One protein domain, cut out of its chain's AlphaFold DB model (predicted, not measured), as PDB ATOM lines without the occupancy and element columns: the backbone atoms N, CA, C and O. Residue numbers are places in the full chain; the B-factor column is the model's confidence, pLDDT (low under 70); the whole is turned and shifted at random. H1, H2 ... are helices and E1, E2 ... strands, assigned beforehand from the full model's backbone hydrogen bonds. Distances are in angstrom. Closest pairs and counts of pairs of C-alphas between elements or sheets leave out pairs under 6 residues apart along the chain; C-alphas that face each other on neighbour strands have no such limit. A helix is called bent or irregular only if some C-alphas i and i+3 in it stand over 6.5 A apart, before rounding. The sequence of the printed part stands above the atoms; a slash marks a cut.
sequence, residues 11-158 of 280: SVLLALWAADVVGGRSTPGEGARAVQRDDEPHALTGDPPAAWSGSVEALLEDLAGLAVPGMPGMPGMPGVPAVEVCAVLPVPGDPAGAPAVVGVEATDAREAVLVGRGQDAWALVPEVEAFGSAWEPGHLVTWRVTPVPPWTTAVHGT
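This is residues 11 to 158 of the 280 residues of an uncharacterized protein of Cellulomonas sp. PhB143 (UniProt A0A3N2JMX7). A twisted sheet of five strands has helix H1 over one face and helix H4 over the other, while H2 and H3 pack with H1 into a three-helix group at one side of it. The turn of the long hairpin E4 and E5 makes one end of the longest axis; at the other end residues 73 to 78 stick out. The 148 printed residues hold five named helices and five named strands, in the order H1 H2 E1 H3 E2 H4 E3 E4 E5 H5. The sheet is mixed, in the order E1 E5 E4 E3 E2, and the class is mixed, helices and strands. The whole is compact, with a radius of gyration of the C-alphas of 16.0 A, yet elongated in outline, spanning 62 by 35 by 24 A.

H1, residues 11 to 22, begins at C-alpha 11 (25.951, -29.088, -51.043) and is 16.1 A long. H2 holds residues 28 to 36, E1 43 to 46, and H3 56 to 66, 15.3 A long. E2 holds residues 83 to 88, and H4 residues 100 to 109; H4 is irregular, with C-alphas 101 and 104 7.9 A apart. E3, residues 112 to 117, precedes E4, residues 120 to 133, 41.4 A long, which ends at C-alpha 133 (1.968, -26.407, -57.644). E5, residues 136 to 147, is 35.6 A long. H5, residues 152 to 158, ends at C-alpha 158 (42.661, -28.897, -57.736).

E3, E4 and E5 form a meander, each strand the antiparallel neighbour of the one before; E3 and E4, like E4 and E5, are a hairpin. N 127 and O 142 of E4 and E5 are 2.8 A apart, and N 115 and O 122 of E3 and E4 2.9 A. Edge strand E2 is antiparallel to E3, with N 86 and O 114 3.0 A apart; edge strand E1 is parallel to E5, with N 45 and O 143 2.9 A apart. Helices on both faces of the sheet give three layers: H1 is over E3 and E2 at a height of 8.4 A, and H4 is on the opposite face at 8.3 A, over E4 and only just over E3, on which 3 of its C-alphas fall. H1 and H2 are a helical hairpin and touch at Trp 17 and Gly 31, whose C-alphas are the closest, 5.1 A apart. H3 stands at the sheet's level; it touches H2, closest C-alphas Ala 32 and Glu 57, 4.9 A, and residues 18 to 22 of H1, closest C-alphas Val 22 and Ala 64, 4.3 A. H5 only grazes the sheet, with residues 152 to 155. Every O i to N i+4 pair is within hydrogen-bond range in H1, H2, H3 and H5, and 4 of 6 in H4.

The two C-alphas farthest apart, those of Pro 75 and Ala 134, are 61.9 A apart. The printed part has no cut; the links H3 to E2 and E2 to H4 are long. Mean pLDDT of the printed part is 90.3, and residues 69 to 79 are under 70.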
ATOM      1  N   SER A  11      24.611 -28.606 -51.377       96.62
ATOM      2  CA  SER A  11      25.951 -29.088 -51.043       96.62
ATOM      3  C   SER A  11      26.799 -28.031 -50.340       96.62
ATOM      4  O   SER A  11      27.454 -28.317 -49.340       96.62
ATOM      5  N   VAL A  12      26.748 -26.787 -50.822       95.62
ATOM      6  CA  VAL A  12      27.478 -25.652 -50.249       95.62
ATOM      7  C   VAL A  12      27.004 -25.387 -48.827       95.62
ATOM      8  O   VAL A  12      27.828 -25.235 -47.926       95.62
ATOM      9  N   LEU A  13      25.689 -25.378 -48.604       95.56
ATOM     10  CA  LEU A  13      25.127 -25.225 -47.262       95.56
ATOM     11  C   LEU A  13      25.535 -26.380 -46.358       95.56
ATOM     12  O   LEU A  13      26.031 -26.133 -45.263       95.56
ATOM     13  N   LEU A  14      25.358 -27.619 -46.817       97.38
ATOM     14  CA  LEU A  14      25.661 -28.797 -46.015       97.38
ATOM     15  C   LEU A  14      27.139 -28.827 -45.612       97.38
ATOM     16  O   LEU A  14      27.428 -29.033 -44.439       97.38
ATOM     17  N   ALA A  15      28.071 -28.527 -46.521       97.44
ATOM     18  CA  ALA A  15      29.498 -28.465 -46.200       97.44
ATOM     19  C   ALA A  15      29.827 -27.371 -45.163       97.44
ATOM     20  O   ALA A  15      30.553 -27.622 -44.199       97.44
ATOM     21  N   LEU A  16      29.279 -26.161 -45.330       96.81
ATOM     22  CA  LEU A  16      29.532 -25.041 -44.414       96.81
ATOM     23  C   LEU A  16      28.946 -25.289 -43.021       96.81
ATOM     24  O   LEU A  16      29.624 -25.056 -42.020       96.81
ATOM     25  N   TRP A  17      27.707 -25.774 -42.953       97.19
ATOM     26  CA  TRP A  17      27.035 -26.064 -41.689       97.19
ATOM     27  C   TRP A  17      27.599 -27.310 -41.008       97.19
ATOM     28  O   TRP A  17      27.748 -27.293 -39.790       97.19
ATOM     29  N   ALA A  18      28.032 -28.331 -41.757       96.81
ATOM     30  CA  ALA A  18      28.777 -29.456 -41.192       96.81
ATOM     31  C   ALA A  18      30.066 -28.982 -40.512       96.81
ATOM     32  O   ALA A  18      30.301 -29.313 -39.352       96.81
ATOM     33  N   ALA A  19      30.863 -28.134 -41.171       95.94
ATOM     34  CA  ALA A  19      32.070 -27.565 -40.569       95.94
ATOM     35  C   ALA A  19      31.781 -26.729 -39.305       95.94
ATOM     36  O   ALA A  19      32.613 -26.664 -38.392       95.94
ATOM     37  N   ASP A  20      30.633 -26.048 -39.251       95.69
ATOM     38  CA  ASP A  20      30.224 -25.223 -38.111       95.69
ATOM     39  C   ASP A  20      29.749 -26.044 -36.910       95.69
ATOM     40  O   ASP A  20      30.224 -25.840 -35.787       95.69
ATOM     41  N   VAL A  21      28.904 -27.041 -37.168       95.50
ATOM     42  CA  VAL A  21      28.400 -27.985 -36.166       95.50
ATOM     43  C   VAL A  21      29.532 -28.842 -35.599       95.50
ATOM     44  O   VAL A  21      29.685 -28.941 -34.380       95.50
ATOM     45  N   VAL A  22      30.401 -29.377 -36.461       93.69
ATOM     46  CA  VAL A  22      31.584 -30.144 -36.043       93.69
ATOM     47  C   VAL A  22      32.529 -29.301 -35.182       93.69
ATOM     48  O   VAL A  22      33.081 -29.777 -34.190       93.69
ATOM     49  N   GLY A  23      32.676 -28.019 -35.516       92.19
ATOM     50  CA  GLY A  23      33.461 -27.071 -34.730       92.19
ATOM     51  C   GLY A  23      32.814 -26.647 -33.408       92.19
ATOM     52  O   GLY A  23      33.406 -25.843 -32.690       92.19
ATOM     53  N   GLY A  24      31.608 -27.132 -33.094       91.44
ATOM     54  CA  GLY A  24      30.855 -26.769 -31.894       91.44
ATOM     55  C   GLY A  24      30.367 -25.318 -31.881       91.44
ATOM     56  O   GLY A  24      30.162 -24.757 -30.807       91.44
ATOM     57  N   ARG A  25      30.233 -24.689 -33.054       92.44
ATOM     58  CA  ARG A  25      29.796 -23.291 -33.198       92.44
ATOM     59  C   ARG A  25      28.280 -23.157 -33.375       92.44
ATOM     60  O   ARG A  25      27.738 -22.135 -32.960       92.44
ATOM     61  N   SER A  26      27.639 -24.217 -33.867       94.94
ATOM     62  CA  SER A  26      26.190 -24.363 -34.013       94.94
ATOM     63  C   SER A  26      25.718 -25.759 -33.609       94.94
ATOM     64  O   SER A  26      26.509 -26.697 -33.489       94.94
ATOM     65  N   THR A  27      24.413 -25.892 -33.390       95.44
ATOM     66  CA  THR A  27      23.757 -27.175 -33.103       95.44
ATOM     67  C   THR A  27      23.416 -27.939 -34.393       95.44
ATOM     68  O   THR A  27      23.177 -27.305 -35.427       95.44
ATOM     69  N   PRO A  28      23.326 -29.286 -34.362       96.00
ATOM     70  CA  PRO A  28      22.888 -30.077 -35.516       96.00
ATOM     71  C   PRO A  28      21.542 -29.616 -36.089       96.00
ATOM     72  O   PRO A  28      21.417 -29.449 -37.300       96.00
ATOM     73  N   GLY A  29      20.569 -29.300 -35.228       96.69
ATOM     74  CA  GLY A  29      19.254 -28.814 -35.651       96.69
ATOM     75  C   GLY A  29      19.257 -27.407 -36.264       96.69
ATOM     76  O   GLY A  29      18.411 -27.102 -37.105       96.69
ATOM     77  N   GLU A  30      20.181 -26.520 -35.884       95.62
ATOM     78  CA  GLU A  30      20.377 -25.243 -36.596       95.62
ATOM     79  C   GLU A  30      20.938 -25.483 -38.000       95.62
ATOM     80  O   GLU A  30      20.408 -24.941 -38.971       95.62
ATOM     81  N   GLY A  31      21.956 -26.343 -38.111       95.75
ATOM     82  CA  GLY A  31      22.539 -26.721 -39.396       95.75
ATOM     83  C   GLY A  31      21.526 -27.387 -40.323       95.75
ATOM     84  O   GLY A  31      21.400 -26.989 -41.479       95.75
ATOM     85  N   ALA A  32      20.737 -28.333 -39.811       96.12
ATOM     86  CA  ALA A  32      19.716 -29.033 -40.584       96.12
ATOM     87  C   ALA A  32      18.667 -28.075 -41.155       96.12
ATOM     88  O   ALA A  32      18.415 -28.098 -42.359       96.12
ATOM     89  N   ARG A  33      18.122 -27.171 -40.328       95.44
ATOM     90  CA  ARG A  33      17.157 -26.155 -40.783       95.44
ATOM     91  C   ARG A  33      17.748 -25.233 -41.844       95.44
ATOM     92  O   ARG A  33      17.066 -24.881 -42.801       95.44
ATOM     93  N   ALA A  34      19.013 -24.844 -41.695       93.44
ATOM     94  CA  ALA A  34      19.666 -23.968 -42.660       93.44
ATOM     95  C   ALA A  34      19.935 -24.652 -44.012       93.44
ATOM     96  O   ALA A  34      19.884 -23.984 -45.047       93.44
ATOM     97  N   VAL A  35      20.200 -25.963 -44.005       94.19
ATOM     98  CA  VAL A  35      20.375 -26.784 -45.214       94.19
ATOM     99  C   VAL A  35      19.035 -27.069 -45.898       94.19
ATOM    100  O   VAL A  35      18.964 -26.955 -47.119       94.19
ATOM    101  N   GLN A  36      17.994 -27.407 -45.130       93.94
ATOM    102  CA  GLN A  36      16.657 -27.756 -45.636       93.94
ATOM    103  C   GLN A  36      15.887 -26.535 -46.147       93.94
ATOM    104  O   GLN A  36      15.265 -26.587 -47.200       93.94
ATOM    105  N   ARG A  37      15.974 -25.390 -45.458       90.88
ATOM    106  CA  ARG A  37      15.227 -24.171 -45.812       90.88
ATOM    107  C   ARG A  37      13.718 -24.444 -45.907       90.88
ATOM    108  O   ARG A  37      13.108 -24.729 -44.886       90.88
ATOM    109  N   ASP A  38      13.155 -24.327 -47.110       89.56
ATOM    110  CA  ASP A  38      11.740 -24.584 -47.402       89.56
ATOM    111  C   ASP A  38      11.542 -25.955 -48.085       89.56
ATOM    112  O   ASP A  38      10.471 -26.228 -48.617       89.56
ATOM    113  N   ASP A  39      12.586 -26.787 -48.151       92.38
ATOM    114  CA  ASP A  39      12.483 -28.167 -48.619       92.38
ATOM    115  C   ASP A  39      11.901 -29.056 -47.510       92.38
ATOM    116  O   ASP A  39      11.991 -28.745 -46.318       92.38
ATOM    117  N   GLU A  40      11.339 -30.195 -47.904       94.44
ATOM    118  CA  GLU A  40      10.955 -31.240 -46.956       94.44
ATOM    119  C   GLU A  40      12.191 -31.789 -46.222       94.44
ATOM    120  O   GLU A  40      13.312 -31.673 -46.727       94.44
ATOM    121  N   PRO A  41      12.036 -32.426 -45.047       95.38
ATOM    122  CA  PRO A  41      13.160 -32.990 -44.312       95.38
ATOM    123  C   PRO A  41      14.038 -33.895 -45.184       95.38
ATOM    124  O   PRO A  41      13.593 -34.911 -45.716       95.38
ATOM    125  N   HIS A  42      15.313 -33.525 -45.313       96.50
ATOM    126  CA  HIS A  42      16.262 -34.264 -46.140       96.50
ATOM    127  C   HIS A  42      16.556 -35.651 -45.549       96.50
ATOM    128  O   HIS A  42      16.915 -35.759 -44.369       96.50
ATOM    129  N   ALA A  43      16.497 -36.681 -46.392       95.88
ATOM    130  CA  ALA A  43      16.813 -38.065 -46.035       95.88
ATOM    131  C   ALA A  43      18.208 -38.488 -46.530       95.88
ATOM    132  O   ALA A  43      18.779 -37.854 -47.418       95.88
ATOM    133  N   LEU A  44      18.752 -39.571 -45.969       96.00
ATOM    134  CA  LEU A  44      19.975 -40.232 -46.443       96.00
ATOM    135  C   LEU A  44      19.661 -41.640 -46.968       96.00
ATOM    136  O   LEU A  44      18.875 -42.373 -46.369       96.00
ATOM    137  N   THR A  45      20.321 -42.034 -48.056       95.12
ATOM    138  CA  THR A  45      20.265 -43.386 -48.642       95.12
ATOM    139  C   THR A  45      21.654 -43.834 -49.109       95.12
ATOM    140  O   THR A  45      22.638 -43.115 -48.938       95.12
ATOM    141  N   GLY A  46      21.754 -45.022 -49.710       92.06
ATOM    142  CA  GLY A  46      23.012 -45.565 -50.223       92.06
ATOM    143  C   GLY A  46      23.727 -46.416 -49.181       92.06
ATOM    144  O   GLY A  46      23.092 -47.257 -48.546       92.06
ATOM    145  N   ASP A  47      25.030 -46.200 -49.027       90.19
ATOM    146  CA  ASP A  47      25.896 -46.928 -48.092       90.19
ATOM    147  C   ASP A  47      26.528 -45.963 -47.069       90.19
ATOM    148  O   ASP A  47      27.731 -45.670 -47.117       90.19
ATOM    149  N   PRO A  48      25.706 -45.361 -46.185       87.00
ATOM    150  CA  PRO A  48      26.216 -44.549 -45.100       87.00
ATOM    151  C   PRO A  48      26.938 -45.421 -44.057       87.00
ATOM    152  O   PRO A  48      26.557 -46.572 -43.832       87.00
ATOM    153  N   PRO A  49      27.944 -44.877 -43.350       83.56
ATOM    154  CA  PRO A  49      28.483 -45.491 -42.140       83.56
ATOM    155  C   PRO A  49      27.369 -45.905 -41.187       83.56
ATOM    156  O   PRO A  49      26.404 -45.169 -41.026       83.56
ATOM    157  N   ALA A  50      27.552 -47.006 -40.456       78.94
ATOM    158  CA  ALA A  50      26.561 -47.472 -39.479       78.94
ATOM    159  C   ALA A  50      26.200 -46.425 -38.405       78.94
ATOM    160  O   ALA A  50      25.143 -46.520 -37.791       78.94
ATOM    161  N   ALA A  51      27.085 -45.451 -38.168       77.50
ATOM    162  CA  ALA A  51      26.810 -44.323 -37.289       77.50
ATOM    163  C   ALA A  51      25.795 -43.348 -37.898       77.50
ATOM    164  O   ALA A  51      24.963 -42.845 -37.165       77.50
ATOM    165  N   TRP A  52      25.847 -43.106 -39.213       83.25
ATOM    166  CA  TRP A  52      25.043 -42.092 -39.886       83.25
ATOM    167  C   TRP A  52      23.595 -42.537 -40.011       83.25
ATOM    168  O   TRP A  52      23.249 -43.462 -40.748       83.25
ATOM    169  N   SER A  53      22.738 -41.837 -39.289       74.50
ATOM    170  CA  SER A  53      21.300 -42.074 -39.292       74.50
ATOM    171  C   SER A  53      20.599 -41.362 -40.462       74.50
ATOM    172  O   SER A  53      21.152 -40.484 -41.121       74.50
ATOM    173  N   GLY A  54      19.376 -41.794 -40.788       88.25
ATOM    174  CA  GLY A  54      18.718 -41.530 -42.079       88.25
ATOM    175  C   GLY A  54      18.280 -40.088 -42.382       88.25
ATOM    176  O   GLY A  54      17.506 -39.902 -43.319       88.25
ATOM    177  N   SER A  55      18.718 -39.079 -41.621       93.81
ATOM    178  CA  SER A  55      18.366 -37.665 -41.828       93.81
ATOM    179  C   SER A  55      19.586 -36.741 -41.734       93.81
ATOM    180  O   SER A  55      20.593 -37.073 -41.113       93.81
ATOM    181  N   VAL A  56      19.503 -35.551 -42.341       94.69
ATOM    182  CA  VAL A  56      20.615 -34.578 -42.315       94.69
ATOM    183  C   VAL A  56      20.921 -34.059 -40.906       94.69
ATOM    184  O   VAL A  56      22.083 -33.828 -40.590       94.69
ATOM    185  N   GLU A  57      19.913 -33.874 -40.050       95.44
ATOM    186  CA  GLU A  57      20.147 -33.463 -38.655       95.44
ATOM    187  C   GLU A  57      20.981 -34.496 -37.909       95.44
ATOM    188  O   GLU A  57      21.941 -34.148 -37.222       95.44
ATOM    189  N   ALA A  58      20.653 -35.763 -38.113       93.75
ATOM    190  CA  ALA A  58      21.292 -36.846 -37.410       93.75
ATOM    191  C   ALA A  58      22.695 -37.140 -37.990       93.75
ATOM    192  O   ALA A  58      23.645 -37.269 -37.229       93.75
ATOM    193  N   LEU A  59      22.892 -37.009 -39.313       94.88
ATOM    194  CA  LEU A  59      24.227 -36.919 -39.928       94.88
ATOM    195  C   LEU A  59      25.101 -35.843 -39.258       94.88
ATOM    196  O   LEU A  59      26.268 -36.087 -38.955       94.88
ATOM    197  N   LEU A  60      24.571 -34.633 -39.052       95.94
ATOM    198  CA  LEU A  60      25.319 -33.537 -38.430       95.94
ATOM    199  C   LEU A  60      25.664 -33.838 -36.963       95.94
ATOM    200  O   LEU A  60      26.752 -33.476 -36.509       95.94
ATOM    201  N   GLU A  61      24.766 -34.504 -36.235       94.06
ATOM    202  CA  GLU A  61      25.013 -35.002 -34.879       94.06
ATOM    203  C   GLU A  61      26.139 -36.046 -34.864       94.06
ATOM    204  O   GLU A  61      27.104 -35.900 -34.107       94.06
ATOM    205  N   ASP A  62      26.080 -37.025 -35.769       92.19
ATOM    206  CA  ASP A  62      27.078 -38.083 -35.900       92.19
ATOM    207  C   ASP A  62      28.460 -37.495 -36.222       92.19
ATOM    208  O   ASP A  62      29.441 -37.782 -35.531       92.19
ATOM    209  N   LEU A  63      28.549 -36.586 -37.201       91.56
ATOM    210  CA  LEU A  63      29.795 -35.884 -37.535       91.56
ATOM    211  C   LEU A  63      30.349 -35.082 -36.348       91.56
ATOM    212  O   LEU A  63      31.563 -35.084 -36.117       91.56
ATOM    213  N   ALA A  64      29.487 -34.418 -35.574       90.56
ATOM    214  CA  ALA A  64      29.905 -33.681 -34.385       90.56
ATOM    215  C   ALA A  64      30.461 -34.604 -33.292       90.56
ATOM    216  O   ALA A  64      31.419 -34.226 -32.611       90.56
ATOM    217  N   GLY A  65      29.880 -35.798 -33.139       86.62
ATOM    218  CA  GLY A  65      30.353 -36.838 -32.226       86.62
ATOM    219  C   GLY A  65      31.736 -37.371 -32.604       86.62
ATOM    220  O   GLY A  65      32.582 -37.570 -31.733       86.62
ATOM    221  N   LEU A  66      32.020 -37.511 -33.905       81.94
ATOM    222  CA  LEU A  66      33.321 -37.977 -34.410       81.94
ATOM    223  C   LEU A  66      34.481 -37.005 -34.141       81.94
ATOM    224  O   LEU A  66      35.643 -37.426 -34.145       81.94
ATOM    225  N   ALA A  67      34.180 -35.724 -33.931       78.06
ATOM    226  CA  ALA A  67      35.172 -34.678 -33.707       78.06
ATOM    227  C   ALA A  67      35.471 -34.403 -32.230       78.06
ATOM    228  O   ALA A  67      36.356 -33.598 -31.937       78.06
ATOM    229  N   VAL A  68      34.750 -35.043 -31.303       72.12
ATOM    230  CA  VAL A  68      35.042 -34.951 -29.870       72.12
ATOM    231  C   VAL A  68      36.339 -35.717 -29.588       72.12
ATOM    232  O   VAL A  68      36.428 -36.901 -29.927       72.12
ATOM    233  N   PRO A  69      37.354 -35.091 -28.964       64.69
ATOM    234  CA  PRO A  69      38.526 -35.810 -28.497       64.69
ATOM    235  C   PRO A  69      38.091 -36.917 -27.529       64.69
ATOM    236  O   PRO A  69      37.571 -36.630 -26.451       64.69
ATOM    237  N   GLY A  70      38.293 -38.187 -27.889       57.59
ATOM    238  CA  GLY A  70      38.288 -39.249 -26.883       57.59
ATOM    239  C   GLY A  70      39.407 -38.947 -25.886       57.59
ATOM    240  O   GLY A  70      40.475 -38.558 -26.345       57.59
ATOM    241  N   MET A  71      39.122 -39.044 -24.576       52.56
ATOM    242  CA  MET A  71      40.040 -38.952 -23.415       52.56
ATOM    243  C   MET A  71      41.474 -38.481 -23.741       52.56
ATOM    244  O   MET A  71      42.162 -39.214 -24.454       52.56
ATOM    245  N   PRO A  72      41.971 -37.345 -23.193       52.41
ATOM    246  CA  PRO A  72      43.290 -36.800 -23.526       52.41
ATOM    247  C   PRO A  72      44.340 -37.909 -23.576       52.41
ATOM    248  O   PRO A  72      44.569 -38.620 -22.597       52.41
ATOM    249  N   GLY A  73      44.873 -38.103 -24.785       51.88
ATOM    250  CA  GLY A  73      45.607 -39.299 -25.151       51.88
ATOM    251  C   GLY A  73      46.771 -39.555 -24.207       51.88
ATOM    252  O   GLY A  73      47.577 -38.668 -23.927       51.88
ATOM    253  N   MET A  74      46.874 -40.804 -23.755       53.56
ATOM    254  CA  MET A  74      48.123 -41.349 -23.237       53.56
ATOM    255  C   MET A  74      49.275 -40.989 -24.195       53.56
ATOM    256  O   MET A  74      49.077 -41.024 -25.417       53.56
ATOM    257  N   PRO A  75      50.480 -40.678 -23.684       54.09
ATOM    258  CA  PRO A  75      51.633 -40.390 -24.529       54.09
ATOM    259  C   PRO A  75      51.839 -41.506 -25.566       54.09
ATOM    260  O   PRO A  75      52.024 -42.664 -25.196       54.09
ATOM    261  N   GLY A  76      51.790 -41.162 -26.857       56.34
ATOM    262  CA  GLY A  76      52.009 -42.099 -27.968       56.34
ATOM    263  C   GLY A  76      50.771 -42.501 -28.783       56.34
ATOM    264  O   GLY A  76      50.940 -43.188 -29.787       56.34
ATOM    265  N   MET A  77      49.556 -42.069 -28.421       57.28
ATOM    266  CA  MET A  77      48.374 -42.259 -29.279       57.28
ATOM    267  C   MET A  77      48.245 -41.136 -30.327       57.28
ATOM    268  O   MET A  77      48.388 -39.964 -29.969       57.28
ATOM    269  N   PRO A  78      47.954 -41.451 -31.607       60.00
ATOM    270  CA  PRO A  78      47.647 -40.432 -32.606       60.00
ATOM    271  C   PRO A  78      46.387 -39.651 -32.200       60.00
ATOM    272  O   PRO A  78      45.427 -40.228 -31.688       60.00
ATOM    273  N   GLY A  79      46.405 -38.329 -32.402       66.25
ATOM    274  CA  GLY A  79      45.261 -37.462 -32.112       66.25
ATOM    275  C   GLY A  79      44.026 -37.832 -32.939       66.25
ATOM    276  O   GLY A  79      44.133 -38.498 -33.970       66.25
ATOM    277  N   VAL A  80      42.846 -37.390 -32.496       73.06
ATOM    278  CA  VAL A  80      41.601 -37.609 -33.247       73.06
ATOM    279  C   VAL A  80      41.719 -36.931 -34.619       73.06
ATOM    280  O   VAL A  80      42.005 -35.731 -34.670       73.06
ATOM    281  N   PRO A  81      41.537 -37.667 -35.733       80.75
ATOM    282  CA  PRO A  81      41.629 -37.082 -37.063       80.75
ATOM    283  C   PRO A  81      40.556 -36.006 -37.245       80.75
ATOM    284  O   PRO A  81      39.427 -36.156 -36.772       80.75
ATOM    285  N   ALA A  82      40.914 -34.931 -37.952       89.44
ATOM    286  CA  ALA A  82      39.956 -33.905 -38.343       89.44
ATOM    287  C   ALA A  82      38.832 -34.509 -39.187       89.44
ATOM    288  O   ALA A  82      39.055 -35.447 -39.955       89.44
ATOM    289  N   VAL A  83      37.645 -33.927 -39.062       93.06
ATOM    290  CA  VAL A  83      36.590 -34.118 -40.051       93.06
ATOM    291  C   VAL A  83      36.841 -33.115 -41.168       93.06
ATOM    292  O   VAL A  83      36.914 -31.905 -40.936       93.06
ATOM    293  N   GLU A  84      37.005 -33.631 -42.371       95.44
ATOM    294  CA  GLU A  84      37.234 -32.865 -43.586       95.44
ATOM    295  C   GLU A  84      35.927 -32.793 -44.368       95.44
ATOM    296  O   GLU A  84      35.242 -33.802 -44.527       95.44
ATOM    297  N   VAL A  85      35.554 -31.608 -44.837       97.31
ATOM    298  CA  VAL A  85      34.334 -31.393 -45.622       97.31
ATOM    299  C   VAL A  85      34.587 -30.435 -46.775       97.31
ATOM    300  O   VAL A  85      35.336 -29.465 -46.635       97.31
ATOM    301  N   CYS A  86      33.971 -30.693 -47.926       97.75
ATOM    302  CA  CYS A  86      34.054 -29.822 -49.098       97.75
ATOM    303  C   CYS A  86      32.838 -30.012 -50.006       97.75
ATOM    304  O   CYS A  86      32.462 -31.140 -50.305       97.75
ATOM    305  N   ALA A  87      32.241 -28.921 -50.481       97.56
ATOM    306  CA  ALA A  87      31.269 -28.976 -51.564       97.56
ATOM    307  C   ALA A  87      32.000 -28.947 -52.910       97.56
ATOM    308  O   ALA A  87      32.827 -28.065 -53.153       97.56
ATOM    309  N   VAL A  88      31.668 -29.865 -53.810       97.00
ATOM    310  CA  VAL A  88      32.156 -29.882 -55.195       97.00
ATOM    311  C   VAL A  88      30.991 -29.658 -56.150       97.00
ATOM    312  O   VAL A  88      29.879 -30.120 -55.911       97.00
ATOM    313  N   LEU A  89      31.247 -28.920 -57.228       96.00
ATOM    314  CA  LEU A  89      30.237 -28.537 -58.216       96.00
ATOM    315  C   LEU A  89      30.659 -29.049 -59.599       96.00
ATOM    316  O   LEU A  89      31.136 -28.256 -60.412       96.00
ATOM    317  N   PRO A  90      30.611 -30.362 -59.864       95.94
ATOM    318  CA  PRO A  90      30.999 -30.917 -61.158       95.94
ATOM    319  C   PRO A  90      30.012 -30.532 -62.265       95.94
ATOM    320  O   PRO A  90      28.829 -30.307 -62.025       95.94
ATOM    321  N   VAL A  91      30.508 -30.485 -63.498       94.94
ATOM    322  CA  VAL A  91      29.700 -30.364 -64.722       94.94
ATOM    323  C   VAL A  91      30.303 -31.262 -65.807       94.94
ATOM    324  O   VAL A  91      31.469 -31.655 -65.693       94.94
ATOM    325  N   PRO A  92      29.570 -31.576 -66.893       93.25
ATOM    326  CA  PRO A  92      30.134 -32.348 -67.993       93.25
ATOM    327  C   PRO A  92      31.437 -31.724 -68.519       93.25
ATOM    328  O   PRO A  92      31.470 -30.558 -68.909       93.25
ATOM    329  N   GLY A  93      32.521 -32.506 -68.515       91.94
ATOM    330  CA  GLY A  93      33.853 -32.071 -68.952       91.94
ATOM    331  C   GLY A  93      34.721 -31.394 -67.882       91.94
ATOM    332  O   GLY A  93      35.909 -31.191 -68.126       91.94
ATOM    333  N   ASP A  94      34.187 -31.093 -66.694       92.62
ATOM    334  CA  ASP A  94      34.966 -30.596 -65.556       92.62
ATOM    335  C   ASP A  94      34.454 -31.192 -64.231       92.62
ATOM    336  O   ASP A  94      33.501 -30.670 -63.641       92.62
ATOM    337  N   PRO A  95      35.096 -32.260 -63.723       90.69
ATOM    338  CA  PRO A  95      34.641 -32.964 -62.528       90.69
ATOM    339  C   PRO A  95      34.852 -32.170 -61.231       90.69
ATOM    340  O   PRO A  95      34.402 -32.615 -60.184       90.69
ATOM    341  N   ALA A  96      35.551 -31.026 -61.252       87.81
ATOM    342  CA  ALA A  96      35.709 -30.136 -60.093       87.81
ATOM    343  C   ALA A  96      36.153 -30.825 -58.776       87.81
ATOM    344  O   ALA A  96      35.787 -30.388 -57.688       87.81
ATOM    345  N   GLY A  97      36.942 -31.903 -58.867       89.19
ATOM    346  CA  GLY A  97      37.414 -32.674 -57.710       89.19
ATOM    347  C   GLY A  97      36.468 -33.780 -57.222       89.19
ATOM    348  O   GLY A  97      36.807 -34.464 -56.259       89.19
ATOM    349  N   ALA A  98      35.321 -33.996 -57.874       93.81
ATOM    350  CA  ALA A  98      34.427 -35.110 -57.576       93.81
ATOM    351  C   ALA A  98      35.128 -36.468 -57.822       93.81
ATOM    352  O   ALA A  98      35.706 -36.673 -58.896       93.81
ATOM    353  N   PRO A  99      35.084 -37.411 -56.862       95.50
ATOM    354  CA  PRO A  99      35.613 -38.757 -57.049       95.50
ATOM    355  C   PRO A  99      34.930 -39.490 -58.209       95.50
ATOM    356  O   PRO A  99      33.713 -39.434 -58.359       95.50
ATOM    357  N   ALA A 100      35.709 -40.248 -58.988       95.19
ATOM    358  CA  ALA A 100      35.215 -40.928 -60.190       95.19
ATOM    359  C   ALA A 100      34.049 -41.901 -59.925       95.19
ATOM    360  O   ALA A 100      33.188 -42.060 -60.783       95.19
ATOM    361  N   VAL A 101      34.004 -42.516 -58.737       96.88
ATOM    362  CA  VAL A 101      32.951 -43.464 -58.326       96.88
ATOM    363  C   VAL A 101      31.554 -42.840 -58.247       96.88
ATOM    364  O   VAL A 101      30.583 -43.550 -58.452       96.88
ATOM    365  N   VAL A 102      31.456 -41.530 -58.001       96.94
ATOM    366  CA  VAL A 102      30.192 -40.767 -58.017       96.94
ATOM    367  C   VAL A 102      30.149 -39.768 -59.172       96.94
ATOM    368  O   VAL A 102      29.364 -38.826 -59.163       96.94
ATOM    369  N   GLY A 103      31.063 -39.899 -60.139       95.62
ATOM    370  CA  GLY A 103      31.307 -38.864 -61.137       95.62
ATOM    371  C   GLY A 103      30.091 -38.592 -62.017       95.62
ATOM    372  O   GLY A 103      29.845 -37.436 -62.348       95.62
ATOM    373  N   VAL A 104      29.325 -39.629 -62.366       96.25
ATOM    374  CA  VAL A 104      28.115 -39.501 -63.190       96.25
ATOM    375  C   VAL A 104      27.011 -38.826 -62.384       96.25
ATOM    376  O   VAL A 104      26.555 -37.751 -62.759       96.25
ATOM    377  N   GLU A 105      26.664 -39.387 -61.228       97.06
ATOM    378  CA  GLU A 105      25.583 -38.910 -60.368       97.06
ATOM    379  C   GLU A 105      25.835 -37.479 -59.884       97.06
ATOM    380  O   GLU A 105      24.945 -36.633 -59.938       97.06
ATOM    381  N   ALA A 106      27.063 -37.177 -59.453       97.00
ATOM    382  CA  ALA A 106      27.433 -35.839 -59.013       97.00
ATOM    383  C   ALA A 106      27.379 -34.831 -60.169       97.00
ATOM    384  O   ALA A 106      26.943 -33.700 -59.964       97.00
ATOM    385  N   THR A 107      27.796 -35.227 -61.379       97.06
ATOM    386  CA  THR A 107      27.723 -34.372 -62.576       97.06
ATOM    387  C   THR A 107      26.279 -34.096 -62.986       97.06
ATOM    388  O   THR A 107      25.962 -32.952 -63.313       97.06
ATOM    389  N   ASP A 108      25.405 -35.101 -62.924       95.81
ATOM    390  CA  ASP A 108      23.980 -34.960 -63.229       95.81
ATOM    391  C   ASP A 108      23.283 -34.044 -62.212       95.81
ATOM    392  O   ASP A 108      22.553 -33.126 -62.594       95.81
ATOM    393  N   ALA A 109      23.581 -34.218 -60.919       95.88
ATOM    394  CA  ALA A 109      23.108 -33.334 -59.851       95.88
ATOM    395  C   ALA A 109      23.751 -31.933 -59.898       95.88
ATOM    396  O   ALA A 109      23.218 -30.983 -59.327       95.88
ATOM    397  N   ARG A 110      24.899 -31.794 -60.576       96.12
ATOM    398  CA  ARG A 110      25.783 -30.612 -60.594       96.12
ATOM    399  C   ARG A 110      26.296 -30.175 -59.221       96.12
ATOM    400  O   ARG A 110      26.805 -29.060 -59.062       96.12
ATOM    401  N   GLU A 111      26.187 -31.046 -58.227       96.81
ATOM    402  CA  GLU A 111      26.673 -30.803 -56.881       96.81
ATOM    403  C   GLU A 111      26.893 -32.097 -56.089       96.81
ATOM    404  O   GLU A 111      26.192 -33.088 -56.274       96.81
ATOM    405  N   ALA A 112      27.866 -32.078 -55.178       98.00
ATOM    406  CA  ALA A 112      28.077 -33.115 -54.174       98.00
ATOM    407  C   ALA A 112      28.801 -32.546 -52.945       98.00
ATOM    408  O   ALA A 112      29.475 -31.516 -53.022       98.00
ATOM    409  N   VAL A 113      28.696 -33.233 -51.810       98.38
ATOM    410  CA  VAL A 113      29.502 -32.965 -50.612       98.38
ATOM    411  C   VAL A 113      30.446 -34.124 -50.377       98.38
ATOM    412  O   VAL A 113      30.024 -35.272 -50.336       98.38
ATOM    413  N   LEU A 114      31.723 -33.820 -50.197       98.19
ATOM    414  CA  LEU A 114      32.731 -34.772 -49.769       98.19
ATOM    415  C   LEU A 114      32.929 -34.628 -48.267       98.19
ATOM    416  O   LEU A 114      33.063 -33.514 -47.760       98.19
ATOM    417  N   VAL A 115      32.949 -35.760 -47.575       97.25
ATOM    418  CA  VAL A 115      33.226 -35.863 -46.144       97.25
ATOM    419  C   VAL A 115      34.369 -36.853 -45.965       97.25
ATOM    420  O   VAL A 115      34.395 -37.899 -46.608       97.25
ATOM    421  N   GLY A 116      35.345 -36.518 -45.134       94.31
ATOM    422  CA  GLY A 116      36.522 -37.336 -44.871       94.31
ATOM    423  C   GLY A 116      36.861 -37.363 -43.389       94.31
ATOM    424  O   GLY A 116      36.617 -36.401 -42.661       94.31
ATOM    425  N   ARG A 117      37.425 -38.480 -42.934       89.81
ATOM    426  CA  ARG A 117      38.007 -38.624 -41.602       89.81
ATOM    427  C   ARG A 117      39.114 -39.671 -41.643       89.81
ATOM    428  O   ARG A 117      38.860 -40.872 -41.677       89.81
ATOM    429  N   GLY A 118      40.363 -39.223 -41.586       87.06
ATOM    430  CA  GLY A 118      41.504 -40.134 -41.661       87.06
ATOM    431  C   GLY A 118      41.578 -40.821 -43.028       87.06
ATOM    432  O   GLY A 118      41.896 -40.168 -44.014       87.06
ATOM    433  N   GLN A 119      41.350 -42.135 -43.080       89.12
ATOM    434  CA  GLN A 119      41.332 -42.903 -44.337       89.12
ATOM    435  C   GLN A 119      39.918 -43.172 -44.858       89.12
ATOM    436  O   GLN A 119      39.770 -43.594 -46.003       89.12
ATOM    437  N   ASP A 120      38.898 -42.916 -44.043       93.00
ATOM    438  CA  ASP A 120      37.517 -43.133 -44.436       93.00
ATOM    439  C   ASP A 120      36.962 -41.863 -45.080       93.00
ATOM    440  O   ASP A 120      37.190 -40.748 -44.595       93.00
ATOM    441  N   ALA A 121      36.240 -42.020 -46.184       95.81
ATOM    442  CA  ALA A 121      35.639 -40.905 -46.885       95.81
ATOM    443  C   ALA A 121      34.364 -41.307 -47.621       95.81
ATOM    444  O   ALA A 121      34.208 -42.441 -48.079       95.81
ATOM    445  N   TRP A 122      33.468 -40.337 -47.772       97.69
ATOM    446  CA  TRP A 122      32.186 -40.496 -48.441       97.69
ATOM    447  C   TRP A 122      31.879 -39.283 -49.309       97.69
ATOM    448  O   TRP A 122      32.271 -38.156 -48.999       97.69
ATOM    449  N   ALA A 123      31.134 -39.523 -50.379       98.06
ATOM    450  CA  ALA A 123      30.477 -38.493 -51.157       98.06
ATOM    451  C   ALA A 123      28.965 -38.581 -50.936       98.06
ATOM    452  O   ALA A 123      28.398 -39.674 -50.900       98.06
ATOM    453  N   LEU A 124      28.327 -37.427 -50.784       98.44
ATOM    454  CA  LEU A 124      26.888 -37.271 -50.662       98.44
ATOM    455  C   LEU A 124      26.404 -36.481 -51.875       98.44
ATOM    456  O   LEU A 124      26.736 -35.303 -52.023       98.44
ATOM    457  N   VAL A 125      25.630 -37.131 -52.738       98.38
ATOM    458  CA  VAL A 125      25.040 -36.516 -53.934       98.38
ATOM    459  C   VAL A 125      23.545 -36.306 -53.684       98.38
ATOM    460  O   VAL A 125      22.881 -37.265 -53.284       98.38
ATOM    461  N   PRO A 126      22.995 -35.092 -53.863       97.81
ATOM    462  CA  PRO A 126      21.576 -34.860 -53.653       97.81
ATOM    463  C   PRO A 126      20.762 -35.303 -54.871       97.81
ATOM    464  O   PRO A 126      21.005 -34.887 -56.000       97.81
ATOM    465  N   GLU A 127      19.735 -36.095 -54.609       96.50
ATOM    466  CA  GLU A 127      18.635 -36.381 -55.519       96.50
ATOM    467  C   GLU A 127      17.462 -35.492 -55.118       96.50
ATOM    468  O   GLU A 127      16.995 -35.553 -53.979       96.50
ATOM    469  N   VAL A 128      17.021 -34.630 -56.035       95.31
ATOM    470  CA  VAL A 128      15.982 -33.631 -55.771       95.31
ATOM    471  C   VAL A 128      14.753 -33.949 -56.609       95.31
ATOM    472  O   VAL A 128      14.804 -33.907 -57.838       95.31
ATOM    473  N   GLU A 129      13.637 -34.216 -55.942       94.88
ATOM    474  CA  GLU A 129      12.332 -34.405 -56.565       94.88
ATOM    475  C   GLU A 129      11.448 -33.189 -56.266       94.88
ATOM    476  O   GLU A 129      11.103 -32.915 -55.114       94.88
ATOM    477  N   ALA A 130      11.107 -32.430 -57.308       93.00
ATOM    478  CA  ALA A 130      10.191 -31.303 -57.196       93.00
ATOM    479  C   ALA A 130       8.735 -31.790 -57.211       93.00
ATOM    480  O   ALA A 130       8.351 -32.609 -58.046       93.00
ATOM    481  N   PHE A 131       7.911 -31.245 -56.322       91.75
ATOM    482  CA  PHE A 131       6.482 -31.529 -56.237       91.75
ATOM    483  C   PHE A 131       5.688 -30.249 -55.937       91.75
ATOM    484  O   PHE A 131       6.247 -29.164 -55.786       91.75
ATOM    485  N   GLY A 132       4.364 -30.363 -55.855       90.88
ATOM    486  CA  GLY A 132       3.489 -29.231 -55.553       90.88
ATOM    487  C   GLY A 132       3.064 -28.444 -56.794       90.88
ATOM    488  O   GLY A 132       3.156 -28.918 -57.927       90.88
ATOM    489  N   SER A 133       2.510 -27.253 -56.572       89.31
ATOM    490  CA  SER A 133       1.968 -26.407 -57.644       89.31
ATOM    491  C   SER A 133       2.942 -25.291 -58.025       89.31
ATOM    492  O   SER A 133       3.879 -24.992 -57.294       89.31
ATOM    493  N   ALA A 134       2.679 -24.586 -59.130       85.00
ATOM    494  CA  ALA A 134       3.480 -23.420 -59.525       85.00
ATOM    495  C   ALA A 134       3.491 -22.280 -58.479       85.00
ATOM    496  O   ALA A 134       4.354 -21.404 -58.544       85.00
ATOM    497  N   TRP A 135       2.530 -22.271 -57.549       85.56
ATOM    498  CA  TRP A 135       2.395 -21.263 -56.491       85.56
ATOM    499  C   TRP A 135       2.920 -21.733 -55.135       85.56
ATOM    500  O   TRP A 135       3.229 -20.906 -54.285       85.56
ATOM    501  N   GLU A 136       3.039 -23.045 -54.955       86.69
ATOM    502  CA  GLU A 136       3.512 -23.687 -53.730       86.69
ATOM    503  C   GLU A 136       4.379 -24.890 -54.127       86.69
ATOM    504  O   GLU A 136       3.916 -26.036 -54.087       86.69
ATOM    505  N   PRO A 137       5.593 -24.631 -54.650       88.50
ATOM    506  CA  PRO A 137       6.523 -25.687 -55.015       88.50
ATOM    507  C   PRO A 137       7.189 -26.254 -53.757       88.50
ATOM    508  O   PRO A 137       7.660 -25.502 -52.904       88.50
ATOM    509  N   GLY A 138       7.274 -27.577 -53.679       90.31
ATOM    510  CA  GLY A 138       8.009 -28.318 -52.658       90.31
ATOM    511  C   GLY A 138       9.149 -29.126 -53.275       90.31
ATOM    512  O   GLY A 138       9.141 -29.419 -54.472       90.31
ATOM    513  N   HIS A 139      10.139 -29.485 -52.461       94.69
ATOM    514  CA  HIS A 139      11.244 -30.347 -52.881       94.69
ATOM    515  C   HIS A 139      11.479 -31.437 -51.841       94.69
ATOM    516  O   HIS A 139      11.653 -31.138 -50.661       94.69
ATOM    517  N   LEU A 140      11.512 -32.689 -52.288       95.75
ATOM    518  CA  LEU A 140      12.036 -33.815 -51.524       95.75
ATOM    519  C   LEU A 140      13.506 -33.982 -51.900       95.75
ATOM    520  O   LEU A 140      13.840 -34.048 -53.083       95.75
ATOM    521  N   VAL A 141      14.388 -34.039 -50.904       97.19
ATOM    522  CA  VAL A 141      15.829 -34.183 -51.132       97.19
ATOM    523  C   VAL A 141      16.336 -35.424 -50.422       97.19
ATOM    524  O   VAL A 141      16.224 -35.552 -49.201       97.19
ATOM    525  N   THR A 142      16.949 -36.314 -51.191       97.06
ATOM    526  CA  THR A 142      17.599 -37.516 -50.679       97.06
ATOM    527  C   THR A 142      19.085 -37.464 -50.990       97.06
ATOM    528  O   THR A 142      19.480 -37.329 -52.141       97.06
ATOM    529  N   TRP A 143      19.931 -37.579 -49.974       98.06
ATOM    530  CA  TRP A 143      21.377 -37.632 -50.147       98.06
ATOM    531  C   TRP A 143      21.822 -39.076 -50.322       98.06
ATOM    532  O   TRP A 143      21.815 -39.853 -49.364       98.06
ATOM    533  N   ARG A 144      22.243 -39.433 -51.537       97.50
ATOM    534  CA  ARG A 144      22.872 -40.725 -51.804       97.50
ATOM    535  C   ARG A 144      24.301 -40.701 -51.279       97.50
ATOM    536  O   ARG A 144      25.157 -40.001 -51.824       97.50
ATOM    537  N   VAL A 145      24.555 -41.476 -50.231       97.94
ATOM    538  CA  VAL A 145      25.871 -41.627 -49.611       97.94
ATOM    539  C   VAL A 145      26.628 -42.768 -50.276       97.94
ATOM    540  O   VAL A 145      26.111 -43.878 -50.396       97.94
ATOM    541  N   THR A 146      27.858 -42.500 -50.707       98.00
ATOM    542  CA  THR A 146      28.727 -43.484 -51.366       98.00
ATOM    543  C   THR A 146      30.131 -43.424 -50.763       98.00
ATOM    544  O   THR A 146      30.708 -42.334 -50.732       98.00
ATOM    545  N   PRO A 147      30.713 -44.546 -50.302       97.44
ATOM    546  CA  PRO A 147      32.118 -44.607 -49.914       97.44
ATOM    547  C   PRO A 147      33.034 -44.235 -51.082       97.44
ATOM    548  O   PRO A 147      32.840 -44.687 -52.212       97.44
ATOM    549  N   VAL A 148      34.053 -43.421 -50.816       97.44
ATOM    550  CA  VAL A 148      35.012 -42.964 -51.829       97.44
ATOM    551  C   VAL A 148      36.449 -43.102 -51.322       97.44
ATOM    552  O   VAL A 148      36.675 -43.128 -50.113       97.44
ATOM    553  N   PRO A 149      37.453 -43.169 -52.216       95.81
ATOM    554  CA  PRO A 149      38.848 -43.063 -51.800       95.81
ATOM    555  C   PRO A 149      39.133 -41.730 -51.079       95.81
ATOM    556  O   PRO A 149      38.443 -40.741 -51.352       95.81
ATOM    557  N   PRO A 150      40.182 -41.651 -50.234       94.31
ATOM    558  CA  PRO A 150      40.625 -40.391 -49.645       94.31
ATOM    559  C   PRO A 150      40.790 -39.299 -50.711       94.31
ATOM    560  O   PRO A 150      41.531 -39.466 -51.681       94.31
ATOM    561  N   TRP A 151      40.086 -38.181 -50.541       94.69
ATOM    562  CA  TRP A 151      39.936 -37.157 -51.581       94.69
ATOM    563  C   TRP A 151      40.689 -35.860 -51.272       94.69
ATOM    564  O   TRP A 151      41.021 -35.113 -52.194       94.69
ATOM    565  N   THR A 152      40.988 -35.584 -50.001       91.19
ATOM    566  CA  THR A 152      41.387 -34.250 -49.530       91.19
ATOM    567  C   THR A 152      42.620 -33.711 -50.246       91.19
ATOM    568  O   THR A 152      42.597 -32.591 -50.754       91.19
ATOM    569  N   THR A 153      43.676 -34.516 -50.396       89.69
ATOM    570  CA  THR A 153      44.893 -34.108 -51.121       89.69
ATOM    571  C   THR A 153      44.624 -33.806 -52.597       89.69
ATOM    572  O   THR A 153      45.127 -32.809 -53.118       89.69
ATOM    573  N   ALA A 154      43.818 -34.631 -53.272       89.31
ATOM    574  CA  ALA A 154      43.483 -34.432 -54.682       89.31
ATOM    575  C   ALA A 154      42.645 -33.158 -54.890       89.31
ATOM    576  O   ALA A 154      42.895 -32.378 -55.814       89.31
ATOM    577  N   VAL A 155      41.692 -32.905 -53.990       90.12
ATOM    578  CA  VAL A 155      40.852 -31.703 -54.006       90.12
ATOM    579  C   VAL A 155      41.673 -30.453 -53.691       90.12
ATOM    580  O   VAL A 155      41.579 -29.477 -54.430       90.12
ATOM    581  N   HIS A 156      42.560 -30.487 -52.692       88.00
ATOM    582  CA  HIS A 156      43.485 -29.384 -52.412       88.00
ATOM    583  C   HIS A 156      44.354 -29.024 -53.623       88.00
ATOM    584  O   HIS A 156      44.476 -27.845 -53.953       88.00
ATOM    585  N   GLY A 157      44.914 -30.024 -54.315       87.12
ATOM    586  CA  GLY A 157      45.699 -29.796 -55.531       87.12
ATOM    587  C   GLY A 157      44.886 -29.195 -56.685       87.12
ATOM    588  O   GLY A 157      45.442 -28.500 -57.530       87.12
ATOM    589  N   THR A 158      43.572 -29.426 -56.707       86.44
ATOM    590  CA  THR A 158      42.661 -28.897 -57.736       86.44
ATOM    591  C   THR A 158      42.179 -27.475 -57.427       86.44
ATOM    592  O   THR A 158      41.987 -26.681 -58.349       86.44
TER     593      THR A 158